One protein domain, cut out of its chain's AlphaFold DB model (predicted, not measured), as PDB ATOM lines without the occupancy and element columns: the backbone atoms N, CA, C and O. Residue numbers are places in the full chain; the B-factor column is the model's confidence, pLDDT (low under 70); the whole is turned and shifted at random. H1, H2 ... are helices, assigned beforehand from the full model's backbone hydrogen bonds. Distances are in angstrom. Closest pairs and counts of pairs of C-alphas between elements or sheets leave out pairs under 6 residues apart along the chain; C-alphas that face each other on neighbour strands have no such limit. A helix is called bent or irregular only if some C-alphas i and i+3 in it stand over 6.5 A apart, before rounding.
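Overview. This is residues 4 to 67 and 79 to 96 of the 111 residues of an uncharacterized protein of Rhizopus delemar (strain RA 99-880 / ATCC MYA-4621 / FGSC 9543 / NRRL 43880) (UniProt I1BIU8). Four helices run nearly along one axis, set as a diamond when looked at end on: H1, H3 and H5 form a bundle, three helices side by side, and the shorter H4 packs along H1 on the side away from H5. The short H2 lies slantwise at one end, where it turns the chain from H1 into H3. The printed part has 82 residues with five named helices, in the order H1, H2, H3, H4, H5, and no named strand; the class is all helix. It is compact, with a radius of gyration of the C-alphas of 12.5 A, yet elongated, spanning 41 by 25 by 18 A.

Arrangement. Begin with the longest helix, H1, residues 4 to 24. It touches H5, residues 79 to 96, at a shallow tilt of 24 degrees, opposite ways; look at Ile 12 and Cys 93, their closest C-alphas, 5.7 A apart. With residues 14 to 21 alone, H1 touches H4, residues 56 to 64, at a shallow tilt of 10 degrees, the same way; the closest C-alphas, of Phe 18 and Val 56, are 6.0 A apart. H1 is close to but not clearly touching H3, residues 33 to 48; the closest C-alphas, of Val 15 and Leu 46, are 7.4 A apart. H3 and H5 only just touch, with 3 pairs of C-alphas within 8 A, the closest those of Ile 47 and Leu 89 at 7.9 A. H2, residues 26 to 31, and H3 touch only at the corner, at a steep tilt of 54 degrees; the closest C-alphas are those of Ile 29 and Ala 35, 5.1 A apart. H4 and H5 are apart. In H2, H3 and H4 every O i to N i+4 pair is within hydrogen-bond range; in H1 15 of 17 are, in H5 13 of 14.

Along the chain. Find C-alpha 4 at (119.778, 165.042, 198.530); from there H1 runs 31.4 A to C-alpha 24. H2 measures 8.7 A. H3 starts at C-alpha 33, at (98.649, 168.236, 167.845), and runs 22.5 A; H4 measures 12.2 A. H5 runs 27.7 A to C-alpha 96 at (120.641, 158.090, 187.696); it is irregular, but only just, with C-alphas 79 and 82 6.53 A apart.

Size, cuts and confidence. The two C-alphas farthest apart, of Val 4 and Thr 67, are 41.7 A from each other. Residues 68 to 78 are not printed, and C-alphas 67 and 79 stand 19.7 A apart across this cut. Of the links that are printed whole, H1 to H2 and H2 to H3 are tight and H3 to H4 is short. The mean pLDDT of the printed part is 86.9; it is under 70 at residues 4 to 7, 67, 79 to 80 and 95 to 96.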
ATOM      1  N   VAL A   4     119.629 164.965 200.000       49.88
ATOM      2  CA  VAL A   4     119.778 165.042 198.530       49.88
ATOM      3  C   VAL A   4     119.298 163.767 197.817       49.88
ATOM      4  O   VAL A   4     118.855 163.810 196.677       49.88
ATOM      5  N   GLU A   5     119.322 162.612 198.489       51.91
ATOM      6  CA  GLU A   5     119.026 161.318 197.849       51.91
ATOM      7  C   GLU A   5     117.527 161.026 197.674       51.91
ATOM      8  O   GLU A   5     117.153 160.175 196.864       51.91
ATOM      9  N   LYS A   6     116.661 161.695 198.447       52.69
ATOM     10  CA  LYS A   6     115.217 161.419 198.460       52.69
ATOM     11  C   LYS A   6     114.503 162.036 197.253       52.69
ATOM     12  O   LYS A   6     113.698 161.348 196.631       52.69
ATOM     13  N   ASP A   7     114.883 163.260 196.888       62.62
ATOM     14  CA  ASP A   7     114.354 163.985 195.724       62.62
ATOM     15  C   ASP A   7     114.636 163.248 194.416       62.62
ATOM     16  O   ASP A   7     113.764 163.077 193.567       62.62
ATOM     17  N   ASN A   8     115.846 162.696 194.290       76.44
ATOM     18  CA  ASN A   8     116.253 162.059 193.046       76.44
ATOM     19  C   ASN A   8     115.444 160.777 192.752       76.44
ATOM     20  O   ASN A   8     115.154 160.475 191.601       76.44
ATOM     21  N   ARG A   9     115.007 160.020 193.771       81.38
ATOM     22  CA  ARG A   9     114.163 158.825 193.543       81.38
ATOM     23  C   ARG A   9     112.742 159.177 193.118       81.38
ATOM     24  O   ARG A   9     112.170 158.462 192.294       81.38
ATOM     25  N   GLU A  10     112.169 160.230 193.690       85.56
ATOM     26  CA  GLU A  10     110.822 160.689 193.340       85.56
ATOM     27  C   GLU A  10     110.808 161.258 191.918       85.56
ATOM     28  O   GLU A  10     109.970 160.851 191.112       85.56
ATOM     29  N   TYR A  11     111.812 162.069 191.570       88.44
ATOM     30  CA  TYR A  11     112.034 162.555 190.210       88.44
ATOM     31  C   TYR A  11     112.163 161.411 189.193       88.44
ATOM     32  O   TYR A  11     111.439 161.373 188.201       88.44
ATOM     33  N   ILE A  12     113.021 160.419 189.450       89.69
ATOM     34  CA  ILE A  12     113.224 159.299 188.517       89.69
ATOM     35  C   ILE A  12     111.980 158.426 188.379       89.69
ATOM     36  O   ILE A  12     111.649 157.976 187.279       89.69
ATOM     37  N   THR A  13     111.240 158.234 189.470       91.06
ATOM     38  CA  THR A  13     109.936 157.561 189.419       91.06
ATOM     39  C   THR A  13     108.976 158.331 188.514       91.06
ATOM     40  O   THR A  13     108.358 157.737 187.633       91.06
ATOM     41  N   LEU A  14     108.916 159.655 188.662       92.44
ATOM     42  CA  LEU A  14     108.057 160.523 187.864       92.44
ATOM     43  C   LEU A  14     108.427 160.505 186.371       92.44
ATOM     44  O   LEU A  14     107.545 160.369 185.521       92.44
ATOM     45  N   VAL A  15     109.720 160.588 186.040       92.94
ATOM     46  CA  VAL A  15     110.240 160.464 184.665       92.94
ATOM     47  C   VAL A  15     109.846 159.117 184.061       92.94
ATOM     48  O   VAL A  15     109.344 159.059 182.932       92.94
ATOM     49  N   SER A  16     110.018 158.036 184.823       93.00
ATOM     50  CA  SER A  16     109.666 156.681 184.401       93.00
ATOM     51  C   SER A  16     108.167 156.540 184.136       93.00
ATOM     52  O   SER A  16     107.774 156.142 183.036       93.00
ATOM     53  N   GLU A  17     107.314 156.945 185.079       94.88
ATOM     54  CA  GLU A  17     105.855 156.918 184.924       94.88
ATOM     55  C   GLU A  17     105.395 157.747 183.718       94.88
ATOM     56  O   GLU A  17     104.564 157.300 182.920       94.88
ATOM     57  N   PHE A  18     105.976 158.932 183.534       95.75
ATOM     58  CA  PHE A  18     105.647 159.797 182.411       95.75
ATOM     59  C   PHE A  18     106.076 159.187 181.067       95.75
ATOM     60  O   PHE A  18     105.299 159.199 180.109       95.75
ATOM     61  N   SER A  19     107.259 158.571 180.989       94.94
ATOM     62  CA  SER A  19     107.711 157.864 179.781       94.94
ATOM     63  C   SER A  19     106.780 156.697 179.408       94.94
ATOM     64  O   SER A  19     106.431 156.520 178.235       94.94
ATOM     65  N   GLN A  20     106.301 155.941 180.403       95.25
ATOM     66  CA  GLN A  20     105.355 154.842 180.205       95.25
ATOM     67  C   GLN A  20     103.993 155.346 179.726       95.25
ATOM     68  O   GLN A  20     103.386 154.730 178.845       95.25
ATOM     69  N   LEU A  21     103.530 156.483 180.253       95.69
ATOM     70  CA  LEU A  21     102.304 157.126 179.796       95.69
ATOM     71  C   LEU A  21     102.397 157.501 178.310       95.69
ATOM     72  O   LEU A  21     101.491 157.183 177.537       95.69
ATOM     73  N   ILE A  22     103.506 158.118 177.893       94.62
ATOM     74  CA  ILE A  22     103.724 158.511 176.494       94.62
ATOM     75  C   ILE A  22     103.689 157.287 175.570       94.62
ATOM     76  O   ILE A  22     103.065 157.344 174.510       94.62
ATOM     77  N   LYS A  23     104.305 156.168 175.976       93.94
ATOM     78  CA  LYS A  23     104.248 154.901 175.228       93.94
ATOM     79  C   LYS A  23     102.823 154.355 175.123       93.94
ATOM     80  O   LYS A  23     102.398 153.960 174.042       93.94
ATOM     81  N   ARG A  24     102.071 154.348 176.229       94.25
ATOM     82  CA  ARG A  24     100.695 153.821 176.271       94.25
ATOM     83  C   ARG A  24      99.752 154.595 175.348       94.25
ATOM     84  O   ARG A  24      98.924 153.989 174.680       94.25
ATOM     85  N   TYR A  25      99.901 155.917 175.291       93.12
ATOM     86  CA  TYR A  25      99.035 156.813 174.517       93.12
ATOM     87  C   TYR A  25      99.683 157.302 173.214       93.12
ATOM     88  O   TYR A  25      99.267 158.314 172.648       93.12
ATOM     89  N   GLN A  26     100.699 156.594 172.711       90.88
ATOM     90  CA  GLN A  26     101.520 157.054 171.589       90.88
ATOM     91  C   GLN A  26     100.700 157.329 170.319       90.88
ATOM     92  O   GLN A  26     100.969 158.304 169.619       90.88
ATOM     93  N   SER A  27      99.691 156.502 170.030       88.38
ATOM     94  CA  SER A  27      98.794 156.668 168.876       88.38
ATOM     95  C   SER A  27      97.993 157.970 168.959       88.38
ATOM     96  O   SER A  27      98.034 158.779 168.032       88.38
ATOM     97  N   ILE A  28      97.355 158.209 170.108       89.94
ATOM     98  CA  ILE A  28      96.587 159.424 170.403       89.94
ATOM     99  C   ILE A  28      97.493 160.652 170.313       89.94
ATOM    100  O   ILE A  28      97.163 161.622 169.635       89.94
ATOM    101  N   ILE A  29      98.671 160.597 170.939       91.19
ATOM    102  CA  ILE A  29      99.620 161.712 170.931       91.19
ATOM    103  C   ILE A  29     100.095 161.997 169.504       91.19
ATOM    104  O   ILE A  29     100.138 163.152 169.105       91.19
ATOM    105  N   LYS A  30     100.429 160.986 168.692       88.00
ATOM    106  CA  LYS A  30     100.892 161.212 167.309       88.00
ATOM    107  C   LYS A  30      99.838 161.951 166.471       88.00
ATOM    108  O   LYS A  30     100.191 162.881 165.737       88.00
ATOM    109  N   GLN A  31      98.564 161.612 166.640       86.56
ATOM    110  CA  GLN A  31      97.457 162.188 165.871       86.56
ATOM    111  C   GLN A  31      97.023 163.569 166.389       86.56
ATOM    112  O   GLN A  31      96.764 164.477 165.599       86.56
ATOM    113  N   ASP A  32      97.042 163.793 167.702       87.31
ATOM    114  CA  ASP A  32      96.573 165.037 168.308       87.31
ATOM    115  C   ASP A  32      97.710 166.058 168.498       87.31
ATOM    116  O   ASP A  32      98.613 165.905 169.321       87.31
ATOM    117  N   SER A  33      97.658 167.156 167.739       88.69
ATOM    118  CA  SER A  33      98.649 168.236 167.845       88.69
ATOM    119  C   SER A  33      98.715 168.894 169.228       88.69
ATOM    120  O   SER A  33      99.811 169.227 169.680       88.69
ATOM    121  N   VAL A  34      97.581 169.026 169.921       91.12
ATOM    122  CA  VAL A  34      97.510 169.593 171.273       91.12
ATOM    123  C   VAL A  34      98.165 168.635 172.261       91.12
ATOM    124  O   VAL A  34      98.942 169.074 173.110       91.12
ATOM    125  N   ALA A  35      97.924 167.329 172.110       92.06
ATOM    126  CA  ALA A  35      98.601 166.314 172.910       92.06
ATOM    127  C   ALA A  35     100.119 166.354 172.697       92.06
ATOM    128  O   ALA A  35     100.861 166.375 173.677       92.06
ATOM    129  N   ARG A  36     100.608 166.473 171.451       90.75
ATOM    130  CA  ARG A  36     102.057 166.617 171.187       90.75
ATOM    131  C   ARG A  36     102.659 167.826 171.885       90.75
ATOM    132  O   ARG A  36     103.704 167.695 172.517       90.75
ATOM    133  N   CYS A  37     102.018 168.987 171.779       92.00
ATOM    134  CA  CYS A  37     102.513 170.208 172.409       92.00
ATOM    135  C   CYS A  37     102.544 170.087 173.935       92.00
ATOM    136  O   CYS A  37     103.547 170.440 174.551       92.00
ATOM    137  N   MET A  38     101.484 169.552 174.541       94.44
ATOM    138  CA  MET A  38     101.401 169.389 175.990       94.44
ATOM    139  C   MET A  38     102.441 168.403 176.522       94.44
ATOM    140  O   MET A  38     103.119 168.702 177.504       94.44
ATOM    141  N   ILE A  39     102.598 167.255 175.859       95.25
ATOM    142  CA  ILE A  39     103.594 166.246 176.230       95.25
ATOM    143  C   ILE A  39     105.008 166.800 176.061       95.25
ATOM    144  O   ILE A  39     105.816 166.676 176.976       95.25
ATOM    145  N   GLY A  40     105.297 167.467 174.938       94.00
ATOM    146  CA  GLY A  40     106.602 168.082 174.697       94.00
ATOM    147  C   GLY A  40     106.943 169.164 175.723       94.00
ATOM    148  O   GLY A  40     108.055 169.187 176.240       94.00
ATOM    149  N   PHE A  41     105.979 170.023 176.069       94.19
ATOM    150  CA  PHE A  41     106.161 171.038 177.107       94.19
ATOM    151  C   PHE A  41     106.409 170.407 178.479       94.19
ATOM    152  O   PHE A  41     107.365 170.777 179.153       94.19
ATOM    153  N   SER A  42     105.585 169.434 178.870       95.00
ATOM    154  CA  SER A  42     105.709 168.754 180.164       95.00
ATOM    155  C   SER A  42     107.053 168.039 180.283       95.00
ATOM    156  O   SER A  42     107.722 168.171 181.300       95.00
ATOM    157  N   ALA A  43     107.496 167.360 179.220       93.88
ATOM    158  CA  ALA A  43     108.807 166.723 179.182       93.88
ATOM    159  C   ALA A  43     109.947 167.742 179.297       93.88
ATOM    160  O   ALA A  43     110.890 167.518 180.044       93.88
ATOM    161  N   ALA A  44     109.864 168.873 178.591       94.00
ATOM    162  CA  ALA A  44     110.886 169.912 178.667       94.00
ATOM    163  C   ALA A  44     110.986 170.536 180.068       94.00
ATOM    164  O   ALA A  44     112.090 170.838 180.513       94.00
ATOM    165  N   GLN A  45     109.856 170.713 180.765       93.44
ATOM    166  CA  GLN A  45     109.855 171.167 182.159       93.44
ATOM    167  C   GLN A  45     110.508 170.137 183.072       93.44
ATOM    168  O   GLN A  45     111.425 170.484 183.804       93.44
ATOM    169  N   LEU A  46     110.095 168.876 182.944       91.12
ATOM    170  CA  LEU A  46     110.609 167.765 183.736       91.12
ATOM    171  C   LEU A  46     112.129 167.590 183.573       91.12
ATOM    172  O   LEU A  46     112.839 167.429 184.550       91.12
ATOM    173  N   ILE A  47     112.645 167.685 182.343       89.19
ATOM    174  CA  ILE A  47     114.087 167.576 182.061       89.19
ATOM    175  C   ILE A  47     114.870 168.757 182.650       89.19
ATOM    176  O   ILE A  47     116.021 168.607 183.052       89.19
ATOM    177  N   ARG A  48     114.284 169.957 182.627       89.25
ATOM    178  CA  ARG A  48     114.961 171.189 183.044       89.25
ATOM    179  C   ARG A  48     114.986 171.357 184.559       89.25
ATOM    180  O   ARG A  48     115.935 171.942 185.071       89.25
ATOM    181  N   ASP A  49     113.922 170.935 185.227       87.81
ATOM    182  CA  ASP A  49     113.663 171.213 186.632       87.81
ATOM    183  C   ASP A  49     113.225 169.920 187.344       87.81
ATOM    184  O   ASP A  49     112.077 169.498 187.184       87.81
ATOM    185  N   PRO A  50     114.128 169.275 188.107       83.44
ATOM    186  CA  PRO A  50     113.820 168.058 188.856       83.44
ATOM    187  C   PRO A  50     112.700 168.231 189.890       83.44
ATOM    188  O   PRO A  50     112.002 167.263 190.188       83.44
ATOM    189  N   ASP A  51     112.484 169.459 190.373       85.69
ATOM    190  CA  ASP A  51     111.450 169.789 191.361       85.69
ATOM    191  C   ASP A  51     110.084 170.057 190.696       85.69
ATOM    192  O   ASP A  51     109.083 170.355 191.361       85.69
ATOM    193  N   TYR A  52     110.009 169.970 189.361       86.69
ATOM    194  CA  TYR A  52     108.781 170.203 188.618       86.69
ATOM    195  C   TYR A  52     107.717 169.153 188.956       86.69
ATOM    196  O   TYR A  52     107.767 167.996 188.533       86.69
ATOM    197  N   SER A  53     106.674 169.589 189.663       87.88
ATOM    198  CA  SER A  53     105.537 168.733 189.985       87.88
ATOM    199  C   SER A  53     104.680 168.476 188.742       87.88
ATOM    200  O   SER A  53     103.995 169.377 188.245       87.88
ATOM    201  N   LEU A  54     104.654 167.228 188.279       91.62
ATOM    202  CA  LEU A  54     103.807 166.792 187.175       91.62
ATOM    203  C   LEU A  54     102.785 165.758 187.652       91.62
ATOM    204  O   LEU A  54     103.135 164.690 188.139       91.62
ATOM    205  N   SER A  55     101.496 166.035 187.459       94.12
ATOM    206  CA  SER A  55     100.456 165.038 187.736       94.12
ATOM    207  C   SER A  55     100.265 164.111 186.534       94.12
ATOM    208  O   SER A  55      99.436 164.373 185.656       94.12
ATOM    209  N   VAL A  56     101.010 163.000 186.504       94.00
ATOM    210  CA  VAL A  56     100.902 161.970 185.449       94.00
ATOM    211  C   VAL A  56      99.465 161.454 185.334       94.00
ATOM    212  O   VAL A  56      98.937 161.350 184.229       94.00
ATOM    213  N   LYS A  57      98.779 161.242 186.465       94.38
ATOM    214  CA  LYS A  57      97.370 160.811 186.501       94.38
ATOM    215  C   LYS A  57      96.425 161.811 185.841       94.38
ATOM    216  O   LYS A  57      95.506 161.407 185.139       94.38
ATOM    217  N   SER A  58      96.639 163.113 186.048       95.00
ATOM    218  CA  SER A  58      95.803 164.144 185.420       95.00
ATOM    219  C   SER A  58      95.999 164.176 183.905       95.00
ATOM    220  O   SER A  58      95.019 164.304 183.172       95.00
ATOM    221  N   ILE A  59      97.239 164.012 183.435       94.94
ATOM    222  CA  ILE A  59      97.535 163.903 182.000       94.94
ATOM    223  C   ILE A  59      96.909 162.630 181.431       94.94
ATOM    224  O   ILE A  59      96.296 162.685 180.370       94.94
ATOM    225  N   GLU A  60      96.997 161.505 182.144       95.00
ATOM    226  CA  GLU A  60      96.364 160.249 181.741       95.00
ATOM    227  C   GLU A  60      94.846 160.393 181.611       95.00
ATOM    228  O   GLU A  60      94.293 160.073 180.560       95.00
ATOM    229  N   SER A  61      94.170 160.934 182.628       94.88
ATOM    230  CA  SER A  61      92.726 161.187 182.566       94.88
ATOM    231  C   SER A  61      92.363 162.104 181.400       94.88
ATOM    232  O   SER A  61      91.397 161.845 180.692       94.88
ATOM    233  N   TRP A  62      93.155 163.149 181.145       94.56
ATOM    234  CA  TRP A  62      92.934 164.032 180.002       94.56
ATOM    235  C   TRP A  62      93.131 163.312 178.659       94.56
ATOM    236  O   TRP A  62      92.289 163.451 177.771       94.56
ATOM    237  N   LEU A  63      94.177 162.491 178.510       92.19
ATOM    238  CA  LEU A  63      94.411 161.674 177.314       92.19
ATOM    239  C   LEU A  63      93.292 160.652 177.087       92.19
ATOM    240  O   LEU A  63      92.919 160.420 175.944       92.19
ATOM    241  N   GLN A  64      92.706 160.088 178.145       91.94
ATOM    242  CA  GLN A  64      91.557 159.179 178.037       91.94
ATOM    243  C   GLN A  64      90.308 159.860 177.465       91.94
ATOM    244  O   GLN A  64      89.512 159.204 176.798       91.94
ATOM    245  N   THR A  65      90.136 161.168 177.685       91.25
ATOM    246  CA  THR A  65      89.021 161.919 177.079       91.25
ATOM    247  C   THR A  65      89.228 162.212 175.594       91.25
ATOM    248  O   THR A  65      88.283 162.603 174.909       91.25
ATOM    249  N   ARG A  66      90.449 162.032 175.073       82.81
ATOM    250  CA  ARG A  66      90.742 162.213 173.652       82.81
ATOM    251  C   ARG A  66      90.216 160.999 172.890       82.81
ATOM    252  O   ARG A  66      90.835 159.941 172.868       82.81
ATOM    253  N   THR A  67      89.060 161.152 172.251       65.50
ATOM    254  CA  THR A  67      88.573 160.178 171.271       65.50
ATOM    255  C   THR A  67      89.497 160.171 170.060       65.50
ATOM    256  O   THR A  67      89.745 161.226 169.472       65.50
ATOM    257  N   ALA A  79     106.504 160.395 162.956       52.88
ATOM    258  CA  ALA A  79     106.740 159.244 163.822       52.88
ATOM    259  C   ALA A  79     108.035 159.369 164.649       52.88
ATOM    260  O   ALA A  79     108.007 159.049 165.832       52.88
ATOM    261  N   GLY A  80     109.118 159.910 164.078       60.75
ATOM    262  CA  GLY A  80     110.445 159.906 164.711       60.75
ATOM    263  C   GLY A  80     110.588 160.749 165.985       60.75
ATOM    264  O   GLY A  80     111.348 160.381 166.875       60.75
ATOM    265  N   ASN A  81     109.839 161.848 166.125       76.25
ATOM    266  CA  ASN A  81     110.101 162.825 167.193       76.25
ATOM    267  C   ASN A  81     109.662 162.344 168.585       76.25
ATOM    268  O   ASN A  81     110.290 162.687 169.586       76.25
ATOM    269  N   LEU A  82     108.587 161.552 168.666       85.25
ATOM    270  CA  LEU A  82     108.072 161.062 169.949       85.25
ATOM    271  C   LEU A  82     108.921 159.908 170.492       85.25
ATOM    272  O   LEU A  82     109.163 159.825 171.691       85.25
ATOM    273  N   ASP A  83     109.417 159.057 169.597       87.50
ATOM    274  CA  ASP A  83     110.325 157.966 169.939       87.50
ATOM    275  C   ASP A  83     111.681 158.503 170.441       87.50
ATOM    276  O   ASP A  83     112.240 157.973 171.400       87.50
ATOM    277  N   THR A  84     112.181 159.613 169.879       90.25
ATOM    278  CA  THR A  84     113.349 160.325 170.432       90.25
ATOM    279  C   THR A  84     113.087 160.861 171.839       90.25
ATOM    280  O   THR A  84     113.949 160.716 172.703       90.25
ATOM    281  N   LEU A  85     111.912 161.445 172.094       90.56
ATOM    282  CA  LEU A  85     111.562 161.960 173.421       90.56
ATOM    283  C   LEU A  85     111.553 160.852 174.480       90.56
ATOM    284  O   LEU A  85     112.135 161.023 175.546       90.56
ATOM    285  N   ILE A  86     110.937 159.710 174.165       92.00
ATOM    286  CA  ILE A  86     110.909 158.541 175.051       92.00
ATOM    287  C   ILE A  86     112.336 158.101 175.401       92.00
ATOM    288  O   ILE A  86     112.641 157.942 176.577       92.00
ATOM    289  N   ARG A  87     113.228 157.992 174.407       91.25
ATOM    290  CA  ARG A  87     114.631 157.599 174.635       91.25
ATOM    291  C   ARG A  87     115.386 158.563 175.547       91.25
ATOM    292  O   ARG A  87     116.215 158.121 176.333       91.25
ATOM    293  N   ILE A  88     115.132 159.870 175.432       91.31
ATOM    294  CA  ILE A  88     115.738 160.869 176.324       91.31
ATOM    295  C   ILE A  88     115.280 160.622 177.764       91.31
ATOM    296  O   ILE A  88     116.116 160.574 178.660       91.31
ATOM    297  N   LEU A  89     113.976 160.429 177.977       90.12
ATOM    298  CA  LEU A  89     113.420 160.181 179.311       90.12
ATOM    299  C   LEU A  89     113.947 158.873 179.918       90.12
ATOM    300  O   LEU A  89     114.307 158.845 181.088       90.12
ATOM    301  N   GLU A  90     114.048 157.806 179.126       90.56
ATOM    302  CA  GLU A  90     114.605 156.525 179.584       90.56
ATOM    303  C   GLU A  90     116.078 156.642 179.980       90.56
ATOM    304  O   GLU A  90     116.481 156.127 181.018       90.56
ATOM    305  N   ARG A  91     116.873 157.387 179.206       89.19
ATOM    306  CA  ARG A  91     118.290 157.590 179.513       89.19
ATOM    307  C   ARG A  91     118.507 158.301 180.852       89.19
ATOM    308  O   ARG A  91     119.453 157.969 181.557       89.19
ATOM    309  N   ILE A  92     117.637 159.243 181.214       85.75
ATOM    310  CA  ILE A  92     117.693 159.929 182.518       85.75
ATOM    311  C   ILE A  92     117.505 158.921 183.663       85.75
ATOM    312  O   ILE A  92     118.203 158.998 184.678       85.75
ATOM    313  N   CYS A  93     116.609 157.944 183.489       80.94
ATOM    314  CA  CYS A  93     116.414 156.855 184.448       80.94
ATOM    315  C   CYS A  93     117.655 155.951 184.568       80.94
ATOM    316  O   CYS A  93     118.012 155.540 185.676       80.94
ATOM    317  N   ASP A  94     118.327 155.669 183.451       78.88
ATOM    318  CA  ASP A  94     119.516 154.809 183.411       78.88
ATOM    319  C   ASP A  94     120.755 155.485 184.030       78.88
ATOM    320  O   ASP A  94     121.451 154.877 184.844       78.88
ATOM    321  N   GLU A  95     121.025 156.754 183.698       65.44
ATOM    322  CA  GLU A  95     122.182 157.506 184.223       65.44
ATOM    323  C   GLU A  95     122.084 157.698 185.745       65.44
ATOM    324  O   GLU A  95     123.060 157.495 186.467       65.44
ATOM    325  N   SER A  96     120.879 157.946 186.255       60.69
ATOM    326  CA  SER A  96     120.641 158.090 187.696       60.69
ATOM    327  C   SER A  96     120.788 156.773 188.469       60.69
ATOM    328  O   SER A  96     121.072 156.780 189.668       60.69
TER     329      SER A  96